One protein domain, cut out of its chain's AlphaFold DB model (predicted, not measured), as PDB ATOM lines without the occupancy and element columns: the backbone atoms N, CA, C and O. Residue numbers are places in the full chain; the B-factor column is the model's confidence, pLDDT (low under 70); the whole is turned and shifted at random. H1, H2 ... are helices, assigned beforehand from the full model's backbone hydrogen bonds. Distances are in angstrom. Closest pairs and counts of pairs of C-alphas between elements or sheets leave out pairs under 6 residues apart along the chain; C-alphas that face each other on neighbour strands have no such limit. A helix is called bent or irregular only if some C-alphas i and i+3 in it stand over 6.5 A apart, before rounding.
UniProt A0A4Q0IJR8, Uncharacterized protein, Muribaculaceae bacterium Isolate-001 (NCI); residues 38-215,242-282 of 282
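Overview. This is residues 38 to 215 and 242 to 282 of the 282 residues of an uncharacterized protein of Muribaculaceae bacterium Isolate-001 (NCI) (UniProt A0A4Q0IJR8). The longest helix, H2, is bent and folds back as two arms on one side of a helical body, whose other side is an up-and-down bundle of H5, H6, H7 and H9, each running against the one before it. H10 folds back from H9 between the bundle and H2, H1 crosses H7 and reaches from H6 to H2a, H3 packs on H9, and residues 115 to 121 stick out. The printed part has 219 residues, with ten named helices, H1 to H10 in chain order, and no named strand; its class is all helix. It is compact, with a radius of gyration of the C-alphas of 16.2 A, and rounded, spanning 46 by 43 by 35 A.

Along the chain. H2, residues 70 to 104, was assigned as one helix by its hydrogen bonds but is bent: C-alphas 84 and 87 are 9.1 A apart. Its arms are H2a, residues 70 to 84, and H2b, residues 87 to 104, which is irregular, with C-alphas 99 and 102 7.1 A apart. H1, residues 38 to 63, measures 37.8 A from C-alpha 38 at (-48.025, 13.138, 8.940). H3 is residues 109 to 115, H4 120 to 123, H5 128 to 145, H6 157 to 177 with 30.1 A, H7 181 to 201 with 29.7 A, H8 204 to 210, H9 246 to 263, and H10 267 to 278, ending at C-alpha 278 (-22.637, 8.670, 34.078).

Arrangement. H2a touches H10 at a shallow tilt of 30 degrees, opposite ways; the closest C-alphas, of Phe 77 and Leu 270, are 6.9 A apart. H9 and H10 form a hairpin, closest at C-alphas 260 and 268, 3.9 A. H7 touches H9 at C-alphas 197 and 254, 5.0 A. H5 and H6 form a hairpin, closest at C-alphas 137 and 170, 6.5 A. H1, with residues 42 to 51 alone, touches H7 at a steep tilt of 49 degrees, closest at C-alphas 43 and 192, 3.9 A. H3 touches H9 at C-alphas 110 and 256, 5.3 A. H4 is close to H9 but not clearly touching, and H8 is near H1. Every O i to N i+4 pair is within hydrogen-bond range in H2a, H3 and H5 to H10, against 21 of 22 in H1 and 8 of 14 in H2b; H4 is too short for one.

Size, cuts and confidence. The two C-alphas farthest apart, of His 65 and Lys 177, are 49.1 A apart. Residues 216 to 241 are not printed, and C-alphas 215 and 242 are 14.2 A apart across this cut, in the link from H8 to H9. The link from H5 to H6 is long. The model's pLDDT is under 70 at residues 65 to 67 and 99 to 125.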
ATOM      1  N   GLU A  38     -47.127  13.360   7.787       73.00
ATOM      2  CA  GLU A  38     -48.025  13.138   8.940       73.00
ATOM      3  C   GLU A  38     -47.374  12.248  10.012       73.00
ATOM      4  O   GLU A  38     -47.450  12.555  11.198       73.00
ATOM      5  N   SER A  39     -46.656  11.209   9.582       71.50
ATOM      6  CA  SER A  39     -45.881  10.322  10.452       71.50
ATOM      7  C   SER A  39     -44.764  11.040  11.209       71.50
ATOM      8  O   SER A  39     -44.548  10.783  12.387       71.50
ATOM      9  N   GLU A  40     -44.066  11.957  10.544       81.25
ATOM     10  CA  GLU A  40     -42.964  12.714  11.137       81.25
ATOM     11  C   GLU A  40     -43.467  13.730  12.168       81.25
ATOM     12  O   GLU A  40     -42.878  13.857  13.237       81.25
ATOM     13  N   ASN A  41     -44.622  14.358  11.922       87.44
ATOM     14  CA  ASN A  41     -45.261  15.241  12.905       87.44
ATOM     15  C   ASN A  41     -45.602  14.517  14.219       87.44
ATOM     16  O   ASN A  41     -45.495  15.111  15.289       87.44
ATOM     17  N   ILE A  42     -45.996  13.238  14.155       90.06
ATOM     18  CA  ILE A  42     -46.293  12.433  15.351       90.06
ATOM     19  C   ILE A  42     -45.021  12.178  16.168       90.06
ATOM     20  O   ILE A  42     -45.052  12.265  17.393       90.06
ATOM     21  N   LEU A  43     -43.902  11.863  15.512       95.06
ATOM     22  CA  LEU A  43     -42.636  11.638  16.216       95.06
ATOM     23  C   LEU A  43     -42.113  12.926  16.861       95.06
ATOM     24  O   LEU A  43     -41.655  12.884  18.003       95.06
ATOM     25  N   ILE A  44     -42.242  14.057  16.157       94.31
ATOM     26  CA  ILE A  44     -41.824  15.380  16.639       94.31
ATOM     27  C   ILE A  44     -42.550  15.759  17.937       94.31
ATOM     28  O   ILE A  44     -41.916  16.284  18.842       94.31
ATOM     29  N   GLU A  45     -43.836  15.423  18.103       92.75
ATOM     30  CA  GLU A  45     -44.569  15.716  19.348       92.75
ATOM     31  C   GLU A  45     -43.882  15.112  20.588       92.75
ATOM     32  O   GLU A  45     -43.724  15.774  21.619       92.75
ATOM     33  N   TYR A  46     -43.446  13.856  20.488       93.12
ATOM     34  CA  TYR A  46     -42.741  13.177  21.574       93.12
ATOM     35  C   TYR A  46     -41.292  13.655  21.717       93.12
ATOM     36  O   TYR A  46     -40.806  13.769  22.845       93.12
ATOM     37  N   ALA A  47     -40.624  13.960  20.600       95.31
ATOM     38  CA  ALA A  47     -39.276  14.524  20.581       95.31
ATOM     39  C   ALA A  47     -39.221  15.879  21.307       95.31
ATOM     40  O   ALA A  47     -38.394  16.070  22.201       95.31
ATOM     41  N   ASP A  48     -40.147  16.783  20.984       94.00
ATOM     42  CA  ASP A  48     -40.238  18.124  21.558       94.00
ATOM     43  C   ASP A  48     -40.500  18.066  23.065       94.00
ATOM     44  O   ASP A  48     -39.834  18.748  23.845       94.00
ATOM     45  N   ALA A  49     -41.442  17.221  23.500       90.06
ATOM     46  CA  ALA A  49     -41.756  17.064  24.918       90.06
ATOM     47  C   ALA A  49     -40.561  16.525  25.724       90.06
ATOM     48  O   ALA A  49     -40.318  16.978  26.847       90.06
ATOM     49  N   HIS A  50     -39.813  15.576  25.154       92.69
ATOM     50  CA  HIS A  50     -38.595  15.036  25.751       92.69
ATOM     51  C   HIS A  50     -37.489  16.095  25.852       92.69
ATOM     52  O   HIS A  50     -36.981  16.358  26.945       92.69
ATOM     53  N   ASN A  51     -37.152  16.739  24.732       95.38
ATOM     54  CA  ASN A  51     -36.050  17.697  24.662       95.38
ATOM     55  C   ASN A  51     -36.330  18.947  25.508       95.38
ATOM     56  O   ASN A  51     -35.428  19.444  26.181       95.38
ATOM     57  N   LEU A  52     -37.593  19.387  25.589       94.19
ATOM     58  CA  LEU A  52     -38.015  20.442  26.512       94.19
ATOM     59  C   LEU A  52     -37.719  20.083  27.977       94.19
ATOM     60  O   LEU A  52     -37.316  20.947  28.757       94.19
ATOM     61  N   GLY A  53     -37.910  18.819  28.361       92.12
ATOM     62  CA  GLY A  53     -37.589  18.336  29.704       92.12
ATOM     63  C   GLY A  53     -36.091  18.354  29.996       92.12
ATOM     64  O   GLY A  53     -35.679  18.802  31.068       92.12
ATOM     65  N   LEU A  54     -35.268  17.928  29.035       93.12
ATOM     66  CA  LEU A  54     -33.809  18.000  29.148       93.12
ATOM     67  C   LEU A  54     -33.309  19.439  29.269       93.12
ATOM     68  O   LEU A  54     -32.485  19.734  30.136       93.12
ATOM     69  N   ASP A  55     -33.842  20.345  28.451       95.19
ATOM     70  CA  ASP A  55     -33.483  21.760  28.496       95.19
ATOM     71  C   ASP A  55     -33.924  22.432  29.797       95.19
ATOM     72  O   ASP A  55     -33.197  23.273  30.334       95.19
ATOM     73  N   TYR A  56     -35.064  22.020  30.359       93.94
ATOM     74  CA  TYR A  56     -35.478  22.457  31.689       93.94
ATOM     75  C   TYR A  56     -34.447  22.047  32.749       93.94
ATOM     76  O   TYR A  56     -33.975  22.896  33.504       93.94
ATOM     77  N   ILE A  57     -34.047  20.770  32.788       90.69
ATOM     78  CA  ILE A  57     -33.056  20.287  33.764       90.69
ATOM     79  C   ILE A  57     -31.708  20.986  33.568       90.69
ATOM     80  O   ILE A  57     -31.109  21.452  34.537       90.69
ATOM     81  N   LYS A  58     -31.252  21.122  32.320       91.06
ATOM     82  CA  LYS A  58     -30.041  21.873  31.963       91.06
ATOM     83  C   LYS A  58     -30.080  23.305  32.503       91.06
ATOM     84  O   LYS A  58     -29.111  23.744  33.120       91.06
ATOM     85  N   SER A  59     -31.199  24.010  32.331       91.81
ATOM     86  CA  SER A  59     -31.403  25.356  32.883       91.81
ATOM     87  C   SER A  59     -31.325  25.365  34.414       91.81
ATOM     88  O   SER A  59     -30.668  26.231  34.993       91.81
ATOM     89  N   GLU A  60     -31.943  24.396  35.090       91.44
ATOM     90  CA  GLU A  60     -31.882  24.301  36.553       91.44
ATOM     91  C   GLU A  60     -30.441  24.102  37.049       91.44
ATOM     92  O   GLU A  60     -30.010  24.815  37.958       91.44
ATOM     93  N   ILE A  61     -29.663  23.209  36.423       87.69
ATOM     94  CA  ILE A  61     -28.242  22.986  36.758       87.69
ATOM     95  C   ILE A  61     -27.425  24.277  36.574       87.69
ATOM     96  O   ILE A  61     -26.593  24.629  37.412       87.69
ATOM     97  N   GLN A  62     -27.667  25.023  35.492       88.00
ATOM     98  CA  GLN A  62     -26.982  26.298  35.248       88.00
ATOM     99  C   GLN A  62     -27.297  27.339  36.333       88.00
ATOM    100  O   GLN A  62     -26.419  28.108  36.729       88.00
ATOM    101  N   ASN A  63     -28.524  27.334  36.857       86.62
ATOM    102  CA  ASN A  63     -28.962  28.237  37.920       86.62
ATOM    103  C   ASN A  63     -28.462  27.822  39.318       86.62
ATOM    104  O   ASN A  63     -28.368  28.669  40.212       86.62
ATOM    105  N   SER A  64     -28.103  26.548  39.525       79.81
ATOM    106  CA  SER A  64     -27.644  26.022  40.822       79.81
ATOM    107  C   SER A  64     -26.158  26.271  41.124       79.81
ATOM    108  O   SER A  64     -25.681  25.882  42.186       79.81
ATOM    109  N   HIS A  65     -25.430  26.971  40.243       67.56
ATOM    110  CA  HIS A  65     -23.969  27.153  40.311       67.56
ATOM    111  C   HIS A  65     -23.176  25.834  40.205       67.56
ATOM    112  O   HIS A  65     -22.049  25.758  40.690       67.56
ATOM    113  N   GLY A  66     -23.742  24.817  39.545       58.94
ATOM    114  CA  GLY A  66     -23.027  23.594  39.163       58.94
ATOM    115  C   GLY A  66     -22.998  22.482  40.211       58.94
ATOM    116  O   GLY A  66     -22.417  21.439  39.935       58.94
ATOM    117  N   ILE A  67     -23.641  22.653  41.373       64.19
ATOM    118  CA  ILE A  67     -23.865  21.535  42.298       64.19
ATOM    119  C   ILE A  67     -25.005  20.694  41.727       64.19
ATOM    120  O   ILE A  67     -26.159  21.135  41.688       64.19
ATOM    121  N   CYS A  68     -24.662  19.497  41.269       73.94
ATOM    122  CA  CYS A  68     -25.598  18.508  40.772       73.94
ATOM    123  C   CYS A  68     -25.443  17.235  41.607       73.94
ATOM    124  O   CYS A  68     -24.360  16.666  41.685       73.94
ATOM    125  N   ASP A  69     -26.523  16.773  42.222       76.88
ATOM    126  CA  ASP A  69     -26.623  15.439  42.803       76.88
ATOM    127  C   ASP A  69     -27.911  14.764  42.304       76.88
ATOM    128  O   ASP A  69     -28.696  15.341  41.542       76.88
ATOM    129  N   LYS A  70     -28.128  13.507  42.694       77.62
ATOM    130  CA  LYS A  70     -29.331  12.765  42.298       77.62
ATOM    131  C   LYS A  70     -30.617  13.473  42.747       77.62
ATOM    132  O   LYS A  70     -31.574  13.540  41.978       77.62
ATOM    133  N   GLU A  71     -30.645  13.988  43.976       82.19
ATOM    134  CA  GLU A  71     -31.831  14.626  44.562       82.19
ATOM    135  C   GLU A  71     -32.186  15.918  43.816       82.19
ATOM    136  O   GLU A  71     -33.363  16.208  43.589       82.19
ATOM    137  N   PHE A  72     -31.174  16.656  43.358       85.38
ATOM    138  CA  PHE A  72     -31.330  17.831  42.516       85.38
ATOM    139  C   PHE A  72     -31.997  17.488  41.180       85.38
ATOM    140  O   PHE A  72     -32.997  18.111  40.823       85.38
ATOM    141  N   ILE A  73     -31.499  16.475  40.460       83.81
ATOM    142  CA  ILE A  73     -32.085  16.054  39.176       83.81
ATOM    143  C   ILE A  73     -33.515  15.537  39.367       83.81
ATOM    144  O   ILE A  73     -34.404  15.883  38.586       83.81
ATOM    145  N   GLU A  74     -33.775  14.765  40.426       85.19
ATOM    146  CA  GLU A  74     -35.132  14.321  40.770       85.19
ATOM    147  C   GLU A  74     -36.076  15.497  41.036       85.19
ATOM    148  O   GLU A  74     -37.215  15.494  40.565       85.19
ATOM    149  N   SER A  75     -35.603  16.515  41.757       88.19
ATOM    150  CA  SER A  75     -36.383  17.710  42.073       88.19
ATOM    151  C   SER A  75     -36.652  18.580  40.841       88.19
ATOM    152  O   SER A  75     -37.780  19.055  40.655       88.19
ATOM    153  N   ALA A  76     -35.651  18.752  39.974       90.12
ATOM    154  CA  ALA A  76     -35.793  19.457  38.704       90.12
ATOM    155  C   ALA A  76     -36.809  18.744  37.800       90.12
ATOM    156  O   ALA A  76     -37.722  19.377  37.267       90.12
ATOM    157  N   PHE A  77     -36.731  17.416  37.708       89.94
ATOM    158  CA  PHE A  77     -37.706  16.612  36.980       89.94
ATOM    159  C   PHE A  77     -39.123  16.721  37.555       89.94
ATOM    160  O   PHE A  77     -40.072  16.950  36.805       89.94
ATOM    161  N   ASP A  78     -39.288  16.600  38.877       89.81
ATOM    162  CA  ASP A  78     -40.599  16.731  39.522       89.81
ATOM    163  C   ASP A  78     -41.204  18.130  39.282       89.81
ATOM    164  O   ASP A  78     -42.417  18.278  39.102       89.81
ATOM    165  N   SER A  79     -40.364  19.165  39.205       91.69
ATOM    166  CA  SER A  79     -40.788  20.523  38.848       91.69
ATOM    167  C   SER A  79     -41.224  20.618  37.385       91.69
ATOM    168  O   SER A  79     -42.301  21.155  37.107       91.69
ATOM    169  N   PHE A  80     -40.454  20.032  36.465       92.19
ATOM    170  CA  PHE A  80     -40.794  19.960  35.043       92.19
ATOM    171  C   PHE A  80     -42.161  19.301  34.816       92.19
ATOM    172  O   PHE A  80     -43.035  19.896  34.183       92.19
ATOM    173  N   ILE A  81     -42.409  18.120  35.393       89.88
ATOM    174  CA  ILE A  81     -43.692  17.424  35.198       89.88
ATOM    175  C   ILE A  81     -44.875  18.207  35.789       89.88
ATOM    176  O   ILE A  81     -45.972  18.172  35.231       89.88
ATOM    177  N   ILE A  82     -44.682  18.951  36.887       89.88
ATOM    178  CA  ILE A  82     -45.725  19.820  37.454       89.88
ATOM    179  C   ILE A  82     -46.046  20.973  36.506       89.88
ATOM    180  O   ILE A  82     -47.223  21.305  36.347       89.88
ATOM    181  N   ILE A  83     -45.028  21.586  35.903       89.62
ATOM    182  CA  ILE A  83     -45.193  22.686  34.949       89.62
ATOM    183  C   ILE A  83     -45.899  22.186  33.685       89.62
ATOM    184  O   ILE A  83     -46.866  22.809  33.247       89.62
ATOM    185  N   GLN A  84     -45.469  21.042  33.154       88.31
ATOM    186  CA  GLN A  84     -45.951  20.509  31.883       88.31
ATOM    187  C   GLN A  84     -47.357  19.900  31.975       88.31
ATOM    188  O   GLN A  84     -48.204  20.151  31.121       88.31
ATOM    189  N   TYR A  85     -47.632  19.110  33.017       86.00
ATOM    190  CA  TYR A  85     -48.873  18.326  33.123       86.00
ATOM    191  C   TYR A  85     -49.838  18.855  34.193       86.00
ATOM    192  O   TYR A  85     -50.985  18.414  34.301       86.00
ATOM    193  N   GLY A  86     -49.401  19.824  34.998       89.44
ATOM    194  CA  GLY A  86     -50.159  20.339  36.128       89.44
ATOM    195  C   GLY A  86     -50.108  19.412  37.347       89.44
ATOM    196  O   GLY A  86     -49.892  18.205  37.261       89.44
ATOM    197  N   LYS A  87     -50.372  19.979  38.531       89.31
ATOM    198  CA  LYS A  87     -50.180  19.303  39.833       89.31
ATOM    199  C   LYS A  87     -50.874  17.944  39.965       89.31
ATOM    200  O   LYS A  87     -50.317  17.025  40.561       89.31
ATOM    201  N   ASN A  88     -52.102  17.829  39.462       85.44
ATOM    202  CA  ASN A  88     -52.906  16.618  39.632       85.44
ATOM    203  C   ASN A  88     -52.373  15.455  38.794       85.44
ATOM    204  O   ASN A  88     -52.342  14.330  39.284       85.44
ATOM    205  N   GLU A  89     -51.966  15.729  37.555       85.75
ATOM    206  CA  GLU A  89     -51.440  14.708  36.653       85.75
ATOM    207  C   GLU A  89     -49.991  14.372  36.998       85.75
ATOM    208  O   GLU A  89     -49.653  13.200  37.125       85.75
ATOM    209  N   ALA A  90     -49.183  15.384  37.325       85.62
ATOM    210  CA  ALA A  90     -47.840  15.196  37.859       85.62
ATOM    211  C   ALA A  90     -47.834  14.272  39.085       85.62
ATOM    212  O   ALA A  90     -47.026  13.360  39.165       85.62
ATOM    213  N   SER A  91     -48.802  14.414  39.999       84.19
ATOM    214  CA  SER A  91     -48.914  13.528  41.169       84.19
ATOM    215  C   SER A  91     -49.205  12.061  40.817       84.19
ATOM    216  O   SER A  91     -48.905  11.176  41.623       84.19
ATOM    217  N   LYS A  92     -49.837  11.789  39.667       83.44
ATOM    218  CA  LYS A  92     -50.029  10.420  39.163       83.44
ATOM    219  C   LYS A  92     -48.744   9.912  38.526       83.44
ATOM    220  O   LYS A  92     -48.258   8.873  38.955       83.44
ATOM    221  N   ILE A  93     -48.160  10.702  37.624       82.38
ATOM    222  CA  ILE A  93     -46.888  10.409  36.951       82.38
ATOM    223  C   ILE A  93     -45.796  10.108  37.985       82.38
ATOM    224  O   ILE A  93     -45.189   9.046  37.939       82.38
ATOM    225  N   SER A  94     -45.605  10.964  38.996       81.06
ATOM    226  CA  SER A  94     -44.622  10.738  40.065       81.06
ATOM    227  C   SER A  94     -44.884   9.453  40.850       81.06
ATOM    228  O   SER A  94     -43.937   8.817  41.296       81.06
ATOM    229  N   ARG A  95     -46.149   9.058  41.046       80.81
ATOM    230  CA  ARG A  95     -46.502   7.826  41.770       80.81
ATOM    231  C   ARG A  95     -46.229   6.578  40.937       80.81
ATOM    232  O   ARG A  95     -45.782   5.581  41.493       80.81
ATOM    233  N   GLU A  96     -46.514   6.641  39.643       77.12
ATOM    234  CA  GLU A  96     -46.218   5.577  38.680       77.12
ATOM    235  C   GLU A  96     -44.707   5.412  38.492       77.12
ATOM    236  O   GLU A  96     -44.212   4.289  38.450       77.12
ATOM    237  N   LEU A  97     -43.972   6.527  38.481       73.62
ATOM    238  CA  LEU A  97     -42.519   6.560  38.356       73.62
ATOM    239  C   LEU A  97     -41.776   6.208  39.641       73.62
ATOM    240  O   LEU A  97     -40.684   5.663  39.551       73.62
ATOM    241  N   ALA A  98     -42.321   6.495  40.826       76.50
ATOM    242  CA  ALA A  98     -41.651   6.262  42.110       76.50
ATOM    243  C   ALA A  98     -40.944   4.893  42.243       76.50
ATOM    244  O   ALA A  98     -39.779   4.890  42.635       76.50
ATOM    245  N   PRO A  99     -41.559   3.740  41.895       67.88
ATOM    246  CA  PRO A  99     -40.879   2.442  41.973       67.88
ATOM    247  C   PRO A  99     -39.768   2.247  40.928       67.88
ATOM    248  O   PRO A  99     -38.965   1.328  41.064       67.88
ATOM    249  N   MET A 100     -39.732   3.076  39.882       69.62
ATOM    250  CA  MET A 100     -38.793   2.997  38.760       69.62
ATOM    251  C   MET A 100     -37.755   4.124  38.767       69.62
ATOM    252  O   MET A 100     -36.777   4.020  38.037       69.62
ATOM    253  N   LYS A 101     -37.914   5.175  39.585       69.00
ATOM    254  CA  LYS A 101     -36.957   6.294  39.663       69.00
ATOM    255  C   LYS A 101     -35.550   5.789  39.970       69.00
ATOM    256  O   LYS A 101     -34.622   6.081  39.227       69.00
ATOM    257  N   ASP A 102     -35.403   4.931  40.978       65.94
ATOM    258  CA  ASP A 102     -34.106   4.331  41.313       65.94
ATOM    259  C   ASP A 102     -33.511   3.508  40.167       65.94
ATOM    260  O   ASP A 102     -32.298   3.490  40.004       65.94
ATOM    261  N   LEU A 103     -34.348   2.866  39.348       63.31
ATOM    262  CA  LEU A 103     -33.911   2.155  38.149       63.31
ATOM    263  C   LEU A 103     -33.481   3.131  37.039       63.31
ATOM    264  O   LEU A 103     -32.471   2.899  36.386       63.31
ATOM    265  N   MET A 104     -34.195   4.241  36.845       68.75
ATOM    266  CA  MET A 104     -33.832   5.274  35.865       68.75
ATOM    267  C   MET A 104     -32.521   5.976  36.242       68.75
ATOM    268  O   MET A 104     -31.731   6.302  35.365       68.75
ATOM    269  N   PHE A 105     -32.253   6.121  37.544       63.53
ATOM    270  CA  PHE A 105     -30.978   6.606  38.083       63.53
ATOM    271  C   PHE A 105     -29.919   5.521  38.271       63.53
ATOM    272  O   PHE A 105     -28.761   5.847  38.543       63.53
ATOM    273  N   CYS A 106     -30.274   4.238  38.145       55.22
ATOM    274  CA  CYS A 106     -29.293   3.170  38.059       55.22
ATOM    275  C   CYS A 106     -28.591   3.336  36.719       55.22
ATOM    276  O   CYS A 106     -29.078   2.932  35.670       55.22
ATOM    277  N   LEU A 107     -27.417   3.944  36.798       47.31
ATOM    278  CA  LEU A 107     -26.535   4.338  35.704       47.31
ATOM    279  C   LEU A 107     -26.126   3.177  34.776       47.31
ATOM    280  O   LEU A 107     -25.549   3.378  33.712       47.31
ATOM    281  N   GLU A 108     -26.426   1.946  35.184       46.59
ATOM    282  CA  GLU A 108     -26.270   0.752  34.376       46.59
ATOM    283  C   GLU A 108     -27.466   0.478  33.466       46.59
ATOM    284  O   GLU A 108     -27.330  -0.416  32.655       46.59
ATOM    285  N   THR A 109     -28.617   1.156  33.531       50.22
ATOM    286  CA  THR A 109     -29.800   0.824  32.701       50.22
ATOM    287  C   THR A 109     -29.485   0.690  31.200       50.22
ATOM    288  O   THR A 109     -29.936  -0.290  30.601       50.22
ATOM    289  N   PRO A 110     -28.623   1.532  30.592       42.19
ATOM    290  CA  PRO A 110     -28.183   1.328  29.207       42.19
ATOM    291  C   PRO A 110     -27.304   0.076  29.037       42.19
ATOM    292  O   PRO A 110     -27.524  -0.722  28.130       42.19
ATOM    293  N   LEU A 111     -26.356  -0.153  29.955       41.25
ATOM    294  CA  LEU A 111     -25.437  -1.303  29.976       41.25
ATOM    295  C   LEU A 111     -26.135  -2.631  30.314       41.25
ATOM    296  O   LEU A 111     -25.832  -3.660  29.720       41.25
ATOM    297  N   THR A 112     -27.081  -2.641  31.249       41.50
ATOM    298  CA  THR A 112     -27.850  -3.814  31.687       41.50
ATOM    299  C   THR A 112     -28.861  -4.229  30.632       41.50
ATOM    300  O   THR A 112     -29.091  -5.428  30.491       41.50
ATOM    301  N   LEU A 113     -29.399  -3.295  29.843       45.25
ATOM    302  CA  LEU A 113     -30.267  -3.618  28.707       45.25
ATOM    303  C   LEU A 113     -29.472  -3.954  27.431       45.25
ATOM    304  O   LEU A 113     -29.901  -4.838  26.693       45.25
ATOM    305  N   GLN A 114     -28.276  -3.380  27.219       39.31
ATOM    306  CA  GLN A 114     -27.349  -3.818  26.158       39.31
ATOM    307  C   GLN A 114     -26.766  -5.219  26.408       39.31
ATOM    308  O   GLN A 114     -26.640  -6.013  25.477       39.31
ATOM    309  N   THR A 115     -26.371  -5.539  27.645       35.22
ATOM    310  CA  THR A 115     -25.617  -6.774  27.946       35.22
ATOM    311  C   THR A 115     -26.485  -7.942  28.400       35.22
ATOM    312  O   THR A 115     -26.041  -9.092  28.340       35.22
ATOM    313  N   ARG A 116     -27.717  -7.700  28.861       34.88
ATOM    314  CA  ARG A 116     -28.593  -8.758  29.369       34.88
ATOM    315  C   ARG A 116     -30.011  -8.573  28.851       34.88
ATOM    316  O   ARG A 116     -30.831  -7.905  29.470       34.88
ATOM    317  N   GLY A 117     -30.342  -9.313  27.797       37.12
ATOM    318  CA  GLY A 117     -31.723  -9.625  27.411       37.12
ATOM    319  C   GLY A 117     -32.481 -10.473  28.448       37.12
ATOM    320  O   GLY A 117     -33.140 -11.423  28.059       37.12
ATOM    321  N   ASN A 118     -32.341 -10.176  29.747       35.34
ATOM    322  CA  ASN A 118     -32.797 -10.991  30.879       35.34
ATOM    323  C   ASN A 118     -33.300 -10.161  32.082       35.34
ATOM    324  O   ASN A 118     -33.382 -10.683  33.194       35.34
ATOM    325  N   ASN A 119     -33.644  -8.878  31.915       44.53
ATOM    326  CA  ASN A 119     -34.411  -8.168  32.947       44.53
ATOM    327  C   ASN A 119     -35.910  -8.450  32.761       44.53
ATOM    328  O   ASN A 119     -36.689  -7.578  32.373       44.53
ATOM    329  N   ASP A 120     -36.312  -9.690  33.063       44.66
ATOM    330  CA  ASP A 120     -37.695 -10.177  32.949       44.66
ATOM    331  C   ASP A 120     -38.701  -9.264  33.677       44.66
ATOM    332  O   ASP A 120     -39.854  -9.150  33.275       44.66
ATOM    333  N   ASN A 121     -38.281  -8.536  34.716       47.62
ATOM    334  CA  ASN A 121     -39.164  -7.632  35.461       47.62
ATOM    335  C   ASN A 121     -39.493  -6.315  34.734       47.62
ATOM    336  O   ASN A 121     -40.553  -5.752  34.997       47.62
ATOM    337  N   ILE A 122     -38.622  -5.836  33.838       51.47
ATOM    338  CA  ILE A 122     -38.839  -4.616  33.037       51.47
ATOM    339  C   ILE A 122     -39.543  -4.971  31.727       51.47
ATOM    340  O   ILE A 122     -40.520  -4.330  31.349       51.47
ATOM    341  N   VAL A 123     -39.099  -6.051  31.073       51.47
ATOM    342  CA  VAL A 123     -39.664  -6.526  29.800       51.47
ATOM    343  C   VAL A 123     -41.146  -6.900  29.944       51.47
ATOM    344  O   VAL A 123     -41.929  -6.661  29.033       51.47
ATOM    345  N   ASN A 124     -41.563  -7.401  31.112       53.69
ATOM    346  CA  ASN A 124     -42.968  -7.716  31.395       53.69
ATOM    347  C   ASN A 124     -43.867  -6.485  31.643       53.69
ATOM    348  O   ASN A 124     -45.079  -6.652  31.773       53.69
ATOM    349  N   GLN A 125     -43.304  -5.274  31.747       62.44
ATOM    350  CA  GLN A 125     -44.055  -4.035  32.008       62.44
ATOM    351  C   GLN A 125     -44.141  -3.102  30.794       62.44
ATOM    352  O   GLN A 125     -44.966  -2.191  30.798       62.44
ATOM    353  N   VAL A 126     -43.330  -3.325  29.759       74.19
ATOM    354  CA  VAL A 126     -43.283  -2.483  28.555       74.19
ATOM    355  C   VAL A 126     -44.034  -3.124  27.391       74.19
ATOM    356  O   VAL A 126     -44.210  -4.342  27.336       74.19
ATOM    357  N   ASN A 127     -44.474  -2.311  26.429       84.81
ATOM    358  CA  ASN A 127     -45.068  -2.832  25.201       84.81
ATOM    359  C   ASN A 127     -43.994  -3.614  24.401       84.81
ATOM    360  O   ASN A 127     -42.997  -3.015  23.985       84.81
ATOM    361  N   PRO A 128     -44.174  -4.928  24.162       86.31
ATOM    362  CA  PRO A 128     -43.143  -5.761  23.543       86.31
ATOM    363  C   PRO A 128     -42.886  -5.400  22.075       86.31
ATOM    364  O   PRO A 128     -41.762  -5.552  21.606       86.31
ATOM    365  N   ILE A 129     -43.897  -4.894  21.364       90.50
ATOM    366  CA  ILE A 129     -43.777  -4.475  19.963       90.50
ATOM    367  C   ILE A 129     -42.979  -3.174  19.871       90.50
ATOM    368  O   ILE A 129     -42.082  -3.054  19.040       90.50
ATOM    369  N   ALA A 130     -43.262  -2.207  20.746       90.56
ATOM    370  CA  ALA A 130     -42.499  -0.963  20.807       90.56
ATOM    371  C   ALA A 130     -41.031  -1.218  21.200       90.56
ATOM    372  O   ALA A 130     -40.126  -0.600  20.646       90.56
ATOM    373  N   TYR A 131     -40.782  -2.178  22.097       88.31
ATOM    374  CA  TYR A 131     -39.427  -2.610  22.447       88.31
ATOM    375  C   TYR A 131     -38.703  -3.320  21.287       88.31
ATOM    376  O   TYR A 131     -37.518  -3.075  21.065       88.31
ATOM    377  N   GLU A 132     -39.398  -4.169  20.516       89.56
ATOM    378  CA  GLU A 132     -38.873  -4.767  19.275       89.56
ATOM    379  C   GLU A 132     -38.465  -3.666  18.278       89.56
ATOM    380  O   GLU A 132     -37.316  -3.639  17.831       89.56
ATOM    381  N   ALA A 133     -39.365  -2.708  18.021       92.19
ATOM    382  CA  ALA A 133     -39.128  -1.576  17.126       92.19
ATOM    383  C   ALA A 133     -37.915  -0.741  17.554       92.19
ATOM    384  O   ALA A 133     -37.064  -0.413  16.726       92.19
ATOM    385  N   LEU A 134     -37.819  -0.432  18.852       92.06
ATOM    386  CA  LEU A 134     -36.697   0.305  19.419       92.06
ATOM    387  C   LEU A 134     -35.376  -0.430  19.179       92.06
ATOM    388  O   LEU A 134     -34.448   0.172  18.650       92.06
ATOM    389  N   ASN A 135     -35.293  -1.714  19.538       88.81
ATOM    390  CA  ASN A 135     -34.053  -2.487  19.432       88.81
ATOM    391  C   ASN A 135     -33.564  -2.630  17.992       88.81
ATOM    392  O   ASN A 135     -32.362  -2.559  17.732       88.81
ATOM    393  N   GLU A 136     -34.472  -2.856  17.042       91.69
ATOM    394  CA  GLU A 136     -34.072  -2.935  15.640       91.69
ATOM    395  C   GLU A 136     -33.624  -1.573  15.098       91.69
ATOM    396  O   GLU A 136     -32.621  -1.504  14.380       91.69
ATOM    397  N   CYS A 137     -34.323  -0.496  15.468       95.25
ATOM    398  CA  CYS A 137     -33.976   0.858  15.054       95.25
ATOM    399  C   CYS A 137     -32.613   1.287  15.625       95.25
ATOM    400  O   CYS A 137     -31.718   1.658  14.865       95.25
ATOM    401  N   THR A 138     -32.390   1.148  16.937       91.94
ATOM    402  CA  THR A 138     -31.119   1.515  17.593       91.94
ATOM    403  C   THR A 138     -29.948   0.692  17.081       91.94
ATOM    404  O   THR A 138     -28.881   1.252  16.824       91.94
ATOM    405  N   LYS A 139     -30.140  -0.612  16.835       90.25
ATOM    406  CA  LYS A 139     -29.124  -1.450  16.184       90.25
ATOM    407  C   LYS A 139     -28.729  -0.878  14.824       90.25
ATOM    408  O   LYS A 139     -27.542  -0.801  14.509       90.25
ATOM    409  N   ARG A 140     -29.703  -0.457  14.018       93.38
ATOM    410  CA  ARG A 140     -29.436   0.075  12.681       93.38
ATOM    411  C   ARG A 140     -28.766   1.452  12.715       93.38
ATOM    412  O   ARG A 140     -27.879   1.704  11.899       93.38
ATOM    413  N   ILE A 141     -29.139   2.311  13.664       94.50
ATOM    414  CA  ILE A 141     -28.440   3.580  13.925       94.50
ATOM    415  C   ILE A 141     -26.991   3.292  14.335       94.50
ATOM    416  O   ILE A 141     -26.080   3.864  13.743       94.50
ATOM    417  N   SER A 142     -26.759   2.361  15.265       91.62
ATOM    418  CA  SER A 142     -25.418   1.976  15.727       91.62
ATOM    419  C   SER A 142     -24.532   1.483  14.579       91.62
ATOM    420  O   SER A 142     -23.421   1.978  14.402       91.62
ATOM    421  N   GLU A 143     -25.047   0.596  13.719       91.44
ATOM    422  CA  GLU A 143     -24.344   0.152  12.507       91.44
ATOM    423  C   GLU A 143     -23.990   1.318  11.573       91.44
ATOM    424  O   GLU A 143     -22.945   1.298  10.917       91.44
ATOM    425  N   LYS A 144     -24.856   2.334  11.481       93.19
ATOM    426  CA  LYS A 144     -24.609   3.501  10.634       93.19
ATOM    427  C   LYS A 144     -23.551   4.420  11.242       93.19
ATOM    428  O   LYS A 144     -22.629   4.797  10.526       93.19
ATOM    429  N   LEU A 145     -23.635   4.708  12.540       93.25
ATOM    430  CA  LEU A 145     -22.671   5.545  13.261       93.25
ATOM    431  C   LEU A 145     -21.272   4.926  13.310       93.25
ATOM    432  O   LEU A 145     -20.300   5.650  13.137       93.25
ATOM    433  N   ALA A 146     -21.157   3.599  13.429       88.69
ATOM    434  CA  ALA A 146     -19.870   2.894  13.437       88.69
ATOM    435  C   ALA A 146     -19.029   3.095  12.157       88.69
ATOM    436  O   ALA A 146     -17.834   2.805  12.144       88.69
ATOM    437  N   ASN A 147     -19.646   3.562  11.066       88.12
ATOM    438  CA  ASN A 147     -18.977   3.841   9.793       88.12
ATOM    439  C   ASN A 147     -18.717   5.339   9.557       88.12
ATOM    440  O   ASN A 147     -18.216   5.708   8.492       88.12
ATOM    441  N   ILE A 148     -19.069   6.204  10.510       93.12
ATOM    442  CA  ILE A 148     -18.838   7.646  10.444       93.12
ATOM    443  C   ILE A 148     -17.635   7.985  11.319       93.12
ATOM    444  O   ILE A 148     -17.507   7.498  12.436       93.12
ATOM    445  N   SER A 149     -16.736   8.824  10.812       91.75
ATOM    446  CA  SER A 149     -15.607   9.312  11.599       91.75
ATOM    447  C   SER A 149     -16.073  10.273  12.696       91.75
ATOM    448  O   SER A 149     -16.935  11.116  12.451       91.75
ATOM    449  N   ASP A 150     -15.429  10.229  13.860       88.62
ATOM    450  CA  ASP A 150     -15.788  11.026  15.044       88.62
ATOM    451  C   ASP A 150     -15.892  12.539  14.816       88.62
ATOM    452  O   ASP A 150     -16.702  13.226  15.440       88.62
ATOM    453  N   GLU A 151     -15.084  13.078  13.907       90.38
ATOM    454  CA  GLU A 151     -15.109  14.489  13.500       90.38
ATOM    455  C   GLU A 151     -16.387  14.900  12.748       90.38
ATOM    456  O   GLU A 151     -16.675  16.087  12.640       90.38
ATOM    457  N   ASN A 152     -17.154  13.927  12.251       93.56
ATOM    458  CA  ASN A 152     -18.368  14.122  11.459       93.56
ATOM    459  C   ASN A 152     -19.642  13.683  12.199       93.56
ATOM    460  O   ASN A 152     -20.711  13.667  11.583       93.56
ATOM    461  N   LEU A 153     -19.545  13.289  13.474       93.69
ATOM    462  CA  LEU A 153     -20.686  12.816  14.262       93.69
ATOM    463  C   LEU A 153     -21.526  13.958  14.837       93.69
ATOM    464  O   LEU A 153     -22.752  13.871  14.834       93.69
ATOM    465  N   PHE A 154     -20.875  15.018  15.315       95.56
ATOM    466  CA  PHE A 154     -21.561  16.157  15.919       95.56
ATOM    467  C   PHE A 154     -21.822  17.276  14.914       95.56
ATOM    468  O   PHE A 154     -21.035  17.489  13.992       95.56
ATOM    469  N   ASP A 155     -22.933  17.986  15.110       96.50
ATOM    470  CA  ASP A 155     -23.367  19.146  14.318       96.50
ATOM    471  C   ASP A 155     -23.421  18.886  12.798       96.50
ATOM    472  O   ASP A 155     -23.311  19.796  11.973       96.50
ATOM    473  N   ASN A 156     -23.607  17.623  12.407       96.56
ATOM    474  CA  ASN A 156     -23.683  17.202  11.017       96.56
ATOM    475  C   ASN A 156     -25.144  17.040  10.591       96.56
ATOM    476  O   ASN A 156     -25.742  15.974  10.742       96.56
ATOM    477  N   SER A 157     -25.714  18.089   9.999       96.12
ATOM    478  CA  SER A 157     -27.119  18.090   9.570       96.12
ATOM    479  C   SER A 157     -27.443  17.002   8.542       96.12
ATOM    480  O   SER A 157     -28.556  16.488   8.528       96.12
ATOM    481  N   SER A 158     -26.487  16.626   7.681       95.94
ATOM    482  CA  SER A 158     -26.714  15.547   6.711       95.94
ATOM    483  C   SER A 158     -26.832  14.198   7.406       95.94
ATOM    484  O   SER A 158     -27.698  13.412   7.039       95.94
ATOM    485  N   LEU A 159     -25.978  13.934   8.398       95.94
ATOM    486  CA  LEU A 159     -26.068  12.729   9.215       95.94
ATOM    487  C   LEU A 159     -27.369  12.722  10.022       95.94
ATOM    488  O   LEU A 159     -28.058  11.708  10.030       95.94
ATOM    489  N   LEU A 160     -27.728  13.843  10.650       96.50
ATOM    490  CA  LEU A 160     -28.955  13.957  11.437       96.50
ATOM    491  C   LEU A 160     -30.200  13.637  10.597       96.50
ATOM    492  O   LEU A 160     -30.965  12.747  10.962       96.50
ATOM    493  N   ASN A 161     -30.340  14.265   9.424       95.38
ATOM    494  CA  ASN A 161     -31.441  13.991   8.495       95.38
ATOM    495  C   ASN A 161     -31.493  12.511   8.082       95.38
ATOM    496  O   ASN A 161     -32.563  11.909   7.998       95.38
ATOM    497  N   ASP A 162     -30.328  11.910   7.844       95.44
ATOM    498  CA  ASP A 162     -30.191  10.498   7.499       95.44
ATOM    499  C   ASP A 162     -30.652   9.559   8.627       95.44
ATOM    500  O   ASP A 162     -31.200   8.488   8.350       95.44
ATOM    501  N   LEU A 163     -30.401   9.918   9.889       96.88
ATOM    502  CA  LEU A 163     -30.831   9.150  11.060       96.88
ATOM    503  C   LEU A 163     -32.326   9.348  11.338       96.88
ATOM    504  O   LEU A 163     -33.031   8.375  11.592       96.88
ATOM    505  N   HIS A 164     -32.833  10.574  11.215       96.81
ATOM    506  CA  HIS A 164     -34.260  10.883  11.324       96.81
ATOM    507  C   HIS A 164     -35.091  10.167  10.259       96.81
ATOM    508  O   HIS A 164     -36.106   9.553  10.583       96.81
ATOM    509  N   SER A 165     -34.623  10.147   9.006       95.12
ATOM    510  CA  SER A 165     -35.254   9.362   7.937       95.12
ATOM    511  C   SER A 165     -35.314   7.878   8.289       95.12
ATOM    512  O   SER A 165     -36.326   7.228   8.047       95.12
ATOM    513  N   LEU A 166     -34.251   7.340   8.891       95.88
ATOM    514  CA  LEU A 166     -34.204   5.944   9.307       95.88
ATOM    515  C   LEU A 166     -35.237   5.643  10.398       95.88
ATOM    516  O   LEU A 166     -35.960   4.655  10.299       95.88
ATOM    517  N   ILE A 167     -35.345   6.502  11.413       97.12
ATOM    518  CA  ILE A 167     -36.334   6.351  12.487       97.12
ATOM    519  C   ILE A 167     -37.761   6.433  11.922       97.12
ATOM    520  O   ILE A 167     -38.599   5.592  12.255       97.12
ATOM    521  N   ASN A 168     -38.020   7.381  11.015       95.56
ATOM    522  CA  ASN A 168     -39.297   7.520  10.310       95.56
ATOM    523  C   ASN A 168     -39.667   6.255   9.515       95.56
ATOM    524  O   ASN A 168     -40.810   5.794   9.577       95.56
ATOM    525  N   ASP A 169     -38.715   5.661   8.792       94.75
ATOM    526  CA  ASP A 169     -38.939   4.425   8.033       94.75
ATOM    527  C   ASP A 169     -39.294   3.249   8.954       94.75
ATOM    528  O   ASP A 169     -40.207   2.469   8.653       94.75
ATOM    529  N   TYR A 170     -38.620   3.139  10.103       94.56
ATOM    530  CA  TYR A 170     -38.932   2.133  11.117       94.56
ATOM    531  C   TYR A 170     -40.317   2.351  11.729       94.56
ATOM    532  O   TYR A 170     -41.095   1.399  11.802       94.56
ATOM    533  N   TYR A 171     -40.665   3.587  12.089       95.69
ATOM    534  CA  TYR A 171     -42.001   3.929  12.575       95.69
ATOM    535  C   TYR A 171     -43.078   3.500  11.572       95.69
ATOM    536  O   TYR A 171     -43.949   2.695  11.908       95.69
ATOM    537  N   ASN A 172     -42.959   3.935  10.315       94.38
ATOM    538  CA  ASN A 172     -43.904   3.601   9.249       94.38
ATOM    539  C   ASN A 172     -44.024   2.087   9.018       94.38
ATOM    540  O   ASN A 172     -45.127   1.570   8.831       94.38
ATOM    541  N   THR A 173     -42.906   1.363   9.058       94.75
ATOM    542  CA  THR A 173     -42.889  -0.098   8.901       94.75
ATOM    543  C   THR A 173     -43.646  -0.788  10.035       94.75
ATOM    544  O   THR A 173     -44.461  -1.685   9.796       94.75
ATOM    545  N   TYR A 174     -43.405  -0.370  11.277       94.00
ATOM    546  CA  TYR A 174     -43.980  -1.021  12.449       94.00
ATOM    547  C   TYR A 174     -45.466  -0.717  12.632       94.00
ATOM    548  O   TYR A 174     -46.222  -1.646  12.912       94.00
ATOM    549  N   ILE A 175     -45.925   0.514  12.391       93.38
ATOM    550  CA  ILE A 175     -47.362   0.837  12.480       93.38
ATOM    551  C   ILE A 175     -48.183   0.138  11.386       93.38
ATOM    552  O   ILE A 175     -49.341  -0.212  11.601       93.38
ATOM    553  N   GLN A 176     -47.583  -0.136  10.218       92.81
ATOM    554  CA  GLN A 176     -48.223  -0.937   9.168       92.81
ATOM    555  C   GLN A 176     -48.309  -2.420   9.552       92.81
ATOM    556  O   GLN A 176     -49.304  -3.080   9.251       92.81
ATOM    557  N   LYS A 177     -47.273  -2.951  10.216       93.62
ATOM    558  CA  LYS A 177     -47.222  -4.341  10.700       93.62
ATOM    559  C   LYS A 177     -48.146  -4.564  11.905       93.62
ATOM    560  O   LYS A 177     -48.732  -5.641  12.022       93.62
ATOM    561  N   TYR A 178     -48.300  -3.556  12.763       90.50
ATOM    562  CA  TYR A 178     -49.024  -3.623  14.032       90.50
ATOM    563  C   TYR A 178     -50.011  -2.445  14.188       90.50
ATOM    564  O   TYR A 178     -49.749  -1.507  14.937       90.50
ATOM    565  N   PRO A 179     -51.181  -2.489  13.523       86.56
ATOM    566  CA  PRO A 179     -52.094  -1.344  13.400       86.56
ATOM    567  C   PRO A 179     -53.003  -1.111  14.623       86.56
ATOM    568  O   PRO A 179     -54.050  -0.478  14.513       86.56
ATOM    569  N   SER A 180     -52.673  -1.681  15.780       92.25
ATOM    570  CA  SER A 180     -53.417  -1.463  17.026       92.25
ATOM    571  C   SER A 180     -53.133  -0.058  17.555       92.25
ATOM    572  O   SER A 180     -51.975   0.354  17.561       92.25
ATOM    573  N   ASP A 181     -54.148   0.656  18.052       89.19
ATOM    574  CA  ASP A 181     -53.977   2.007  18.617       89.19
ATOM    575  C   ASP A 181     -52.949   2.020  19.761       89.19
ATOM    576  O   ASP A 181     -52.100   2.906  19.833       89.19
ATOM    577  N   ILE A 182     -52.989   1.000  20.627       88.75
ATOM    578  CA  ILE A 182     -52.083   0.871  21.779       88.75
ATOM    579  C   ILE A 182     -50.640   0.664  21.311       88.75
ATOM    580  O   ILE A 182     -49.720   1.282  21.845       88.75
ATOM    581  N   ASP A 183     -50.442  -0.200  20.315       90.00
ATOM    582  CA  ASP A 183     -49.106  -0.497  19.799       90.00
ATOM    583  C   ASP A 183     -48.569   0.702  19.020       90.00
ATOM    584  O   ASP A 183     -47.445   1.130  19.252       90.00
ATOM    585  N   THR A 184     -49.402   1.317  18.181       92.12
ATOM    586  CA  THR A 184     -49.065   2.516  17.404       92.12
ATOM    587  C   THR A 184     -48.638   3.664  18.308       92.12
ATOM    588  O   THR A 184     -47.615   4.291  18.047       92.12
ATOM    589  N   GLN A 185     -49.377   3.919  19.393       91.88
ATOM    590  CA  GLN A 185     -49.025   4.951  20.365       91.88
ATOM    591  C   GLN A 185     -47.706   4.630  21.079       91.88
ATOM    592  O   GLN A 185     -46.857   5.506  21.217       91.88
ATOM    593  N   ALA A 186     -47.505   3.381  21.510       90.94
ATOM    594  CA  ALA A 186     -46.270   2.981  22.177       90.94
ATOM    595  C   ALA A 186     -45.047   3.077  21.244       90.94
ATOM    596  O   ALA A 186     -43.992   3.547  21.669       90.94
ATOM    597  N   ILE A 187     -45.197   2.682  19.972       94.56
ATOM    598  CA  ILE A 187     -44.162   2.811  18.937       94.56
ATOM    599  C   ILE A 187     -43.873   4.296  18.660       94.56
ATOM    600  O   ILE A 187     -42.708   4.686  18.616       94.56
ATOM    601  N   ALA A 188     -44.909   5.127  18.498       94.62
ATOM    602  CA  ALA A 188     -44.762   6.568  18.280       94.62
ATOM    603  C   ALA A 188     -43.998   7.236  19.427       94.62
ATOM    604  O   ALA A 188     -43.051   7.977  19.186       94.62
ATOM    605  N   GLN A 189     -44.361   6.913  20.670       93.62
ATOM    606  CA  GLN A 189     -43.707   7.452  21.856       93.62
ATOM    607  C   GLN A 189     -42.228   7.075  21.910       93.62
ATOM    608  O   GLN A 189     -41.378   7.947  22.063       93.62
ATOM    609  N   VAL A 190     -41.895   5.788  21.768       93.12
ATOM    610  CA  VAL A 190     -40.502   5.339  21.906       93.12
ATOM    611  C   VAL A 190     -39.615   5.822  20.759       93.12
ATOM    612  O   VAL A 190     -38.489   6.255  20.998       93.12
ATOM    613  N   LEU A 191     -40.110   5.776  19.518       96.19
ATOM    614  CA  LEU A 191     -39.340   6.211  18.356       96.19
ATOM    615  C   LEU A 191     -39.294   7.735  18.239       96.19
ATOM    616  O   LEU A 191     -38.298   8.256  17.754       96.19
ATOM    617  N   GLY A 192     -40.313   8.450  18.718       97.31
ATOM    618  CA  GLY A 192     -40.299   9.910  18.796       97.31
ATOM    619  C   GLY A 192     -39.326  10.420  19.857       97.31
ATOM    620  O   GLY A 192     -38.559  11.338  19.592       97.31
ATOM    621  N   ILE A 193     -39.249   9.756  21.015       96.25
ATOM    622  CA  ILE A 193     -38.199  10.041  22.003       96.25
ATOM    623  C   ILE A 193     -36.820   9.761  21.399       96.25
ATOM    624  O   ILE A 193     -35.972  10.642  21.425       96.25
ATOM    625  N   LEU A 194     -36.611   8.602  20.761       96.38
ATOM    626  CA  LEU A 194     -35.349   8.303  20.073       96.38
ATOM    627  C   LEU A 194     -34.995   9.362  19.011       96.38
ATOM    628  O   LEU A 194     -33.835   9.748  18.901       96.38
ATOM    629  N   TYR A 195     -35.980   9.844  18.247       97.50
ATOM    630  CA  TYR A 195     -35.818  10.909  17.251       97.50
ATOM    631  C   TYR A 195     -35.273  12.195  17.888       97.50
ATOM    632  O   TYR A 195     -34.260  12.726  17.425       97.50
ATOM    633  N   GLY A 196     -35.905  12.653  18.974       97.25
ATOM    634  CA  GLY A 196     -35.479  13.837  19.720       97.25
ATOM    635  C   GLY A 196     -34.128  13.654  20.404       97.25
ATOM    636  O   GLY A 196     -33.294  14.553  20.356       97.25
ATOM    637  N   SER A 197     -33.868  12.476  20.967       96.00
ATOM    638  CA  SER A 197     -32.596  12.144  21.605       96.00
ATOM    639  C   SER A 197     -31.432  12.133  20.622       96.00
ATOM    640  O   SER A 197     -30.368  12.661  20.928       96.00
ATOM    641  N   ILE A 198     -31.605  11.572  19.420       96.75
ATOM    642  CA  ILE A 198     -30.555  11.612  18.393       96.75
ATOM    643  C   ILE A 198     -30.238  13.058  18.005       96.75
ATOM    644  O   ILE A 198     -29.066  13.416  17.903       96.75
ATOM    645  N   GLU A 199     -31.252  13.908  17.851       96.94
ATOM    646  CA  GLU A 199     -31.046  15.342  17.626       96.94
ATOM    647  C   GLU A 199     -30.314  16.008  18.798       96.94
ATOM    648  O   GLU A 199     -29.350  16.748  18.597       96.94
ATOM    649  N   TYR A 200     -30.717  15.698  20.030       97.25
ATOM    650  CA  TYR A 200     -30.150  16.300  21.230       97.25
ATOM    651  C   TYR A 200     -28.675  15.934  21.428       97.25
ATOM    652  O   TYR A 200     -27.855  16.812  21.704       97.25
ATOM    653  N   TRP A 201     -28.332  14.653  21.264       95.56
ATOM    654  CA  TRP A 201     -27.010  14.094  21.574       95.56
ATOM    655  C   TRP A 201     -26.018  14.152  20.411       95.56
ATOM    656  O   TRP A 201     -24.825  13.945  20.617       95.56
ATOM    657  N   THR A 202     -26.472  14.487  19.200       96.00
ATOM    658  CA  THR A 202     -25.576  14.847  18.084       96.00
ATOM    659  C   THR A 202     -25.215  16.336  18.071       96.00
ATOM    660  O   THR A 202     -24.378  16.758  17.274       96.00
ATOM    661  N   ASN A 203     -25.785  17.148  18.966       96.81
ATOM    662  CA  ASN A 203     -25.449  18.561  19.118       96.81
ATOM    663  C   ASN A 203     -24.255  18.745  20.068       96.81
ATOM    664  O   ASN A 203     -24.345  18.438  21.262       96.81
ATOM    665  N   SER A 204     -23.145  19.303  19.576       95.44
ATOM    666  CA  SER A 204     -21.923  19.415  20.385       95.44
ATOM    667  C   SER A 204     -22.079  20.340  21.595       95.44
ATOM    668  O   SER A 204     -21.448  20.103  22.624       95.44
ATOM    669  N   ASN A 205     -22.942  21.362  21.529       95.94
ATOM    670  CA  ASN A 205     -23.177  22.264  22.660       95.94
ATOM    671  C   ASN A 205     -23.901  21.558  23.807       95.94
ATOM    672  O   ASN A 205     -23.643  21.857  24.973       95.94
ATOM    673  N   ASN A 206     -24.812  20.636  23.489       95.31
ATOM    674  CA  ASN A 206     -25.487  19.826  24.495       95.31
ATOM    675  C   ASN A 206     -24.511  18.845  25.129       95.31
ATOM    676  O   ASN A 206     -24.371  18.848  26.348       95.31
ATOM    677  N   VAL A 207     -23.779  18.086  24.312       93.62
ATOM    678  CA  VAL A 207     -22.773  17.133  24.798       93.62
ATOM    679  C   VAL A 207     -21.740  17.835  25.683       93.62
ATOM    680  O   VAL A 207     -21.514  17.407  26.809       93.62
ATOM    681  N   ASN A 208     -21.192  18.965  25.230       91.56
ATOM    682  CA  ASN A 208     -20.223  19.750  25.993       91.56
ATOM    683  C   ASN A 208     -20.809  20.316  27.296       91.56
ATOM    684  O   ASN A 208     -20.094  20.465  28.280       91.56
ATOM    685  N   PHE A 209     -22.096  20.668  27.334       91.31
ATOM    686  CA  PHE A 209     -22.719  21.068  28.592       91.31
ATOM    687  C   PHE A 209     -22.721  19.902  29.585       91.31
ATOM    688  O   PHE A 209     -22.186  20.040  30.683       91.31
ATOM    689  N   TRP A 210     -23.289  18.762  29.184       89.31
ATOM    690  CA  TRP A 210     -23.483  17.609  30.063       89.31
ATOM    691  C   TRP A 210     -22.160  16.988  30.521       89.31
ATOM    692  O   TRP A 210     -22.032  16.656  31.696       89.31
ATOM    693  N   SER A 211     -21.143  16.943  29.654       86.25
ATOM    694  CA  SER A 211     -19.810  16.426  29.991       86.25
ATOM    695  C   SER A 211     -19.040  17.282  31.007       86.25
ATOM    696  O   SER A 211     -18.025  16.840  31.534       86.25
ATOM    697  N   ASN A 212     -19.470  18.525  31.247       86.25
ATOM    698  CA  ASN A 212     -18.845  19.438  32.209       86.25
ATOM    699  C   ASN A 212     -19.646  19.571  33.515       86.25
ATOM    700  O   ASN A 212     -19.251  20.346  34.388       86.25
ATOM    701  N   VAL A 213     -20.773  18.866  33.661       83.56
ATOM    702  CA  VAL A 213     -21.528  18.867  34.918       83.56
ATOM    703  C   VAL A 213     -20.800  17.990  35.935       83.56
ATOM    704  O   VAL A 213     -20.618  16.793  35.729       83.56
ATOM    705  N   GLU A 214     -20.399  18.580  37.060       74.75
ATOM    706  CA  GLU A 214     -19.802  17.837  38.168       74.75
ATOM    707  C   GLU A 214     -20.894  17.259  39.077       74.75
ATOM    708  O   GLU A 214     -21.802  17.961  39.524       74.75
ATOM    709  N   LEU A 215     -20.792  15.963  39.369       70.88
ATOM    710  CA  LEU A 215     -21.705  15.260  40.266       70.88
ATOM    711  C   LEU A 215     -21.135  15.168  41.685       70.88
ATOM    712  O   LEU A 215     -20.126  14.495  41.920       70.88
ATOM    713  N   LYS A 242     -15.691   4.191  31.839       73.50
ATOM    714  CA  LYS A 242     -16.893   5.029  31.655       73.50
ATOM    715  C   LYS A 242     -16.792   6.038  30.518       73.50
ATOM    716  O   LYS A 242     -17.778   6.710  30.230       73.50
ATOM    717  N   THR A 243     -15.619   6.174  29.915       84.50
ATOM    718  CA  THR A 243     -15.430   7.044  28.760       84.50
ATOM    719  C   THR A 243     -15.819   6.265  27.513       84.50
ATOM    720  O   THR A 243     -15.348   5.149  27.300       84.50
ATOM    721  N   LEU A 244     -16.730   6.826  26.727       85.94
ATOM    722  CA  LEU A 244     -17.240   6.224  25.504       85.94
ATOM    723  C   LEU A 244     -16.712   6.974  24.285       85.94
ATOM    724  O   LEU A 244     -16.585   8.201  24.306       85.94
ATOM    725  N   SER A 245     -16.509   6.243  23.185       89.00
ATOM    726  CA  SER A 245     -16.383   6.870  21.869       89.00
ATOM    727  C   SER A 245     -17.618   7.735  21.591       89.00
ATOM    728  O   SER A 245     -18.709   7.458  22.099       89.00
ATOM    729  N   LYS A 246     -17.499   8.766  20.753       92.81
ATOM    730  CA  LYS A 246     -18.635   9.651  20.437       92.81
ATOM    731  C   LYS A 246     -19.839   8.891  19.886       92.81
ATOM    732  O   LYS A 246     -20.973   9.184  20.264       92.81
ATOM    733  N   SER A 247     -19.612   7.894  19.029       91.44
ATOM    734  CA  SER A 247     -20.690   7.050  18.503       91.44
ATOM    735  C   SER A 247     -21.359   6.218  19.594       91.44
ATOM    736  O   SER A 247     -22.588   6.135  19.626       91.44
ATOM    737  N   ASP A 248     -20.571   5.631  20.499       88.31
ATOM    738  CA  ASP A 248     -21.110   4.823  21.596       88.31
ATOM    739  C   ASP A 248     -21.850   5.697  22.605       88.31
ATOM    740  O   ASP A 248     -22.902   5.291  23.091       88.31
ATOM    741  N   TYR A 249     -21.360   6.909  22.869       90.12
ATOM    742  CA  TYR A 249     -22.030   7.890  23.716       90.12
ATOM    743  C   TYR A 249     -23.419   8.240  23.168       90.12
ATOM    744  O   TYR A 249     -24.411   8.055  23.873       90.12
ATOM    745  N   ILE A 250     -23.508   8.651  21.892       92.12
ATOM    746  CA  ILE A 250     -24.785   8.996  21.236       92.12
ATOM    747  C   ILE A 250     -25.784   7.841  21.364       92.12
ATOM    748  O   ILE A 250     -26.916   8.047  21.799       92.12
ATOM    749  N   ILE A 251     -25.374   6.618  21.010       90.25
ATOM    750  CA  ILE A 251     -26.259   5.447  21.067       90.25
ATOM    751  C   ILE A 251     -26.668   5.118  22.492       90.25
ATOM    752  O   ILE A 251     -27.829   4.783  22.728       90.25
ATOM    753  N   THR A 252     -25.730   5.174  23.429       85.75
ATOM    754  CA  THR A 252     -25.967   4.762  24.810       85.75
ATOM    755  C   THR A 252     -26.960   5.693  25.486       85.75
ATOM    756  O   THR A 252     -27.936   5.206  26.059       85.75
ATOM    757  N   VAL A 253     -26.769   7.011  25.368       88.88
ATOM    758  CA  VAL A 253     -27.681   7.987  25.972       88.88
ATOM    759  C   VAL A 253     -29.025   7.986  25.241       88.88
ATOM    760  O   VAL A 253     -30.050   7.788  25.880       88.88
ATOM    761  N   ALA A 254     -29.055   8.027  23.903       91.00
ATOM    762  CA  ALA A 254     -30.327   8.005  23.169       91.00
ATOM    763  C   ALA A 254     -31.152   6.720  23.400       91.00
ATOM    764  O   ALA A 254     -32.383   6.754  23.423       91.00
ATOM    765  N   SER A 255     -30.490   5.577  23.612       85.88
ATOM    766  CA  SER A 255     -31.176   4.336  23.994       85.88
ATOM    767  C   SER A 255     -31.716   4.399  25.424       85.88
ATOM    768  O   SER A 255     -32.802   3.879  25.677       85.88
ATOM    769  N   ALA A 256     -30.989   5.032  26.352       83.69
ATOM    770  CA  ALA A 256     -31.446   5.250  27.724       83.69
ATOM    771  C   ALA A 256     -32.759   6.041  27.747       83.69
ATOM    772  O   ALA A 256     -33.718   5.623  28.397       83.69
ATOM    773  N   ASP A 257     -32.811   7.128  26.979       89.31
ATOM    774  CA  ASP A 257     -33.968   8.013  26.849       89.31
ATOM    775  C   ASP A 257     -35.186   7.231  26.357       89.31
ATOM    776  O   ASP A 257     -36.234   7.205  27.006       89.31
ATOM    777  N   ALA A 258     -35.033   6.514  25.240       88.50
ATOM    778  CA  ALA A 258     -36.116   5.756  24.628       88.50
ATOM    779  C   ALA A 258     -36.630   4.629  25.545       88.50
ATOM    780  O   ALA A 258     -37.839   4.411  25.658       88.50
ATOM    781  N   ILE A 259     -35.736   3.945  26.265       82.31
ATOM    782  CA  ILE A 259     -36.103   2.939  27.273       82.31
ATOM    783  C   ILE A 259     -36.848   3.586  28.445       82.31
ATOM    784  O   ILE A 259     -37.871   3.055  28.886       82.31
ATOM    785  N   GLY A 260     -36.370   4.729  28.943       79.31
ATOM    786  CA  GLY A 260     -37.073   5.509  29.960       79.31
ATOM    787  C   GLY A 260     -38.482   5.873  29.493       79.31
ATOM    788  O   GLY A 260     -39.442   5.702  30.242       79.31
ATOM    789  N   GLY A 261     -38.615   6.245  28.220       83.00
ATOM    790  CA  GLY A 261     -39.879   6.505  27.546       83.00
ATOM    791  C   GLY A 261     -40.817   5.301  27.487       83.00
ATOM    792  O   GLY A 261     -42.017   5.468  27.689       83.00
ATOM    793  N   LEU A 262     -40.303   4.088  27.258       78.44
ATOM    794  CA  LEU A 262     -41.110   2.858  27.293       78.44
ATOM    795  C   LEU A 262     -41.682   2.566  28.682       78.44
ATOM    796  O   LEU A 262     -42.786   2.032  28.784       78.44
ATOM    797  N   LEU A 263     -40.933   2.894  29.737       72.75
ATOM    798  CA  LEU A 263     -41.366   2.709  31.124       72.75
ATOM    799  C   LEU A 263     -42.433   3.733  31.519       72.75
ATOM    800  O   LEU A 263     -43.415   3.405  32.180       72.75
ATOM    801  N   SER A 264     -42.228   4.986  31.124       72.19
ATOM    802  CA  SER A 264     -43.144   6.097  31.357       72.19
ATOM    803  C   SER A 264     -42.660   7.248  30.490       72.19
ATOM    804  O   SER A 264     -41.520   7.656  30.659       72.19
ATOM    805  N   GLY A 265     -43.478   7.786  29.580       78.38
ATOM    806  CA  GLY A 265     -43.044   8.824  28.625       78.38
ATOM    807  C   GLY A 265     -42.129   9.902  29.239       78.38
ATOM    808  O   GLY A 265     -41.004  10.060  28.771       78.38
ATOM    809  N   PRO A 266     -42.529  10.559  30.348       81.31
ATOM    810  CA  PRO A 266     -41.685  11.529  31.056       81.31
ATOM    811  C   PRO A 266     -40.405  10.945  31.678       81.31
ATOM    812  O   PRO A 266     -39.410  11.650  31.812       81.31
ATOM    813  N   GLY A 267     -40.397   9.665  32.046       80.75
ATOM    814  CA  GLY A 267     -39.235   8.948  32.575       80.75
ATOM    815  C   GLY A 267     -38.024   8.921  31.640       80.75
ATOM    816  O   GLY A 267     -36.904   8.749  32.122       80.75
ATOM    817  N   ALA A 268     -38.216   9.168  30.339       84.69
ATOM    818  CA  ALA A 268     -37.123   9.398  29.394       84.69
ATOM    819  C   ALA A 268     -36.178  10.512  29.860       84.69
ATOM    820  O   ALA A 268     -34.968  10.324  29.863       84.69
ATOM    821  N   VAL A 269     -36.726  11.624  30.360       85.19
ATOM    822  CA  VAL A 269     -35.953  12.792  30.808       85.19
ATOM    823  C   VAL A 269     -35.039  12.440  31.992       85.19
ATOM    824  O   VAL A 269     -33.884  12.862  32.039       85.19
ATOM    825  N   LEU A 270     -35.532  11.629  32.936       81.12
ATOM    826  CA  LEU A 270     -34.736  11.146  34.072       81.12
ATOM    827  C   LEU A 270     -33.638  10.176  33.640       81.12
ATOM    828  O   LEU A 270     -32.496  10.316  34.079       81.12
ATOM    829  N   ALA A 271     -33.980   9.199  32.794       79.69
ATOM    830  CA  ALA A 271     -33.020   8.226  32.276       79.69
ATOM    831  C   ALA A 271     -31.890   8.920  31.500       79.69
ATOM    832  O   ALA A 271     -30.723   8.555  31.640       79.69
ATOM    833  N   SER A 272     -32.249   9.964  30.756       80.62
ATOM    834  CA  SER A 272     -31.344  10.776  29.961       80.62
ATOM    835  C   SER A 272     -30.337  11.548  30.800       80.62
ATOM    836  O   SER A 272     -29.128  11.357  30.657       80.62
ATOM    837  N   GLY A 273     -30.823  12.346  31.759       77.75
ATOM    838  CA  GLY A 273     -29.955  13.078  32.678       77.75
ATOM    839  C   GLY A 273     -29.031  12.140  33.458       77.75
ATOM    840  O   GLY A 273     -27.846  12.420  33.602       77.75
ATOM    841  N   ALA A 274     -29.531  10.983  33.902       77.38
ATOM    842  CA  ALA A 274     -28.710   9.995  34.594       77.38
ATOM    843  C   ALA A 274     -27.617   9.389  33.694       77.38
ATOM    844  O   ALA A 274     -26.467   9.287  34.120       77.38
ATOM    845  N   ALA A 275     -27.946   8.999  32.458       77.50
ATOM    846  CA  ALA A 275     -26.982   8.415  31.524       77.50
ATOM    847  C   ALA A 275     -25.915   9.430  31.086       77.50
ATOM    848  O   ALA A 275     -24.726   9.106  31.109       77.50
ATOM    849  N   ALA A 276     -26.323  10.659  30.760       82.62
ATOM    850  CA  ALA A 276     -25.424  11.734  30.345       82.62
ATOM    851  C   ALA A 276     -24.436  12.143  31.447       82.62
ATOM    852  O   ALA A 276     -23.314  12.530  31.147       82.62
ATOM    853  N   LEU A 277     -24.842  12.021  32.714       79.56
ATOM    854  CA  LEU A 277     -23.987  12.270  33.873       79.56
ATOM    855  C   LEU A 277     -23.108  11.066  34.266       79.56
ATOM    856  O   LEU A 277     -22.182  11.203  35.066       79.56
ATOM    857  N   TYR A 278     -23.416   9.866  33.767       77.75
ATOM    858  CA  TYR A 278     -22.637   8.670  34.078       77.75
ATOM    859  C   TYR A 278     -21.434   8.473  33.168       77.75
ATOM    860  O   TYR A 278     -20.375   8.052  33.646       77.75
ATOM    861  N   PHE A 279     -21.661   8.659  31.870       78.62
ATOM    862  CA  PHE A 279     -20.686   8.391  30.831       78.62
ATOM    863  C   PHE A 279     -19.973   9.676  30.450       78.62
ATOM    864  O   PHE A 279     -20.610  10.681  30.143       78.62
ATOM    865  N   ASP A 280     -18.651   9.599  30.408       81.31
ATOM    866  CA  ASP A 280     -17.837  10.622  29.769       81.31
ATOM    867  C   ASP A 280     -17.751  10.315  28.266       81.31
ATOM    868  O   ASP A 280     -17.946   9.175  27.834       81.31
ATOM    869  N   VAL A 281     -17.423  11.321  27.461       86.75
ATOM    870  CA  VAL A 281     -17.203  11.179  26.015       86.75
ATOM    871  C   VAL A 281     -15.757  11.531  25.661       86.75
ATOM    872  O   VAL A 281     -15.190  12.450  26.255       86.75
ATOM    873  N   GLU A 282     -15.165  10.782  24.723       83.69
ATOM    874  CA  GLU A 282     -13.813  11.017  24.173       83.69
ATOM    875  C   GLU A 282     -13.680  12.295  23.318       83.69
ATOM    876  O   GLU A 282     -14.594  12.628  22.519       83.69
TER     877      GLU A 282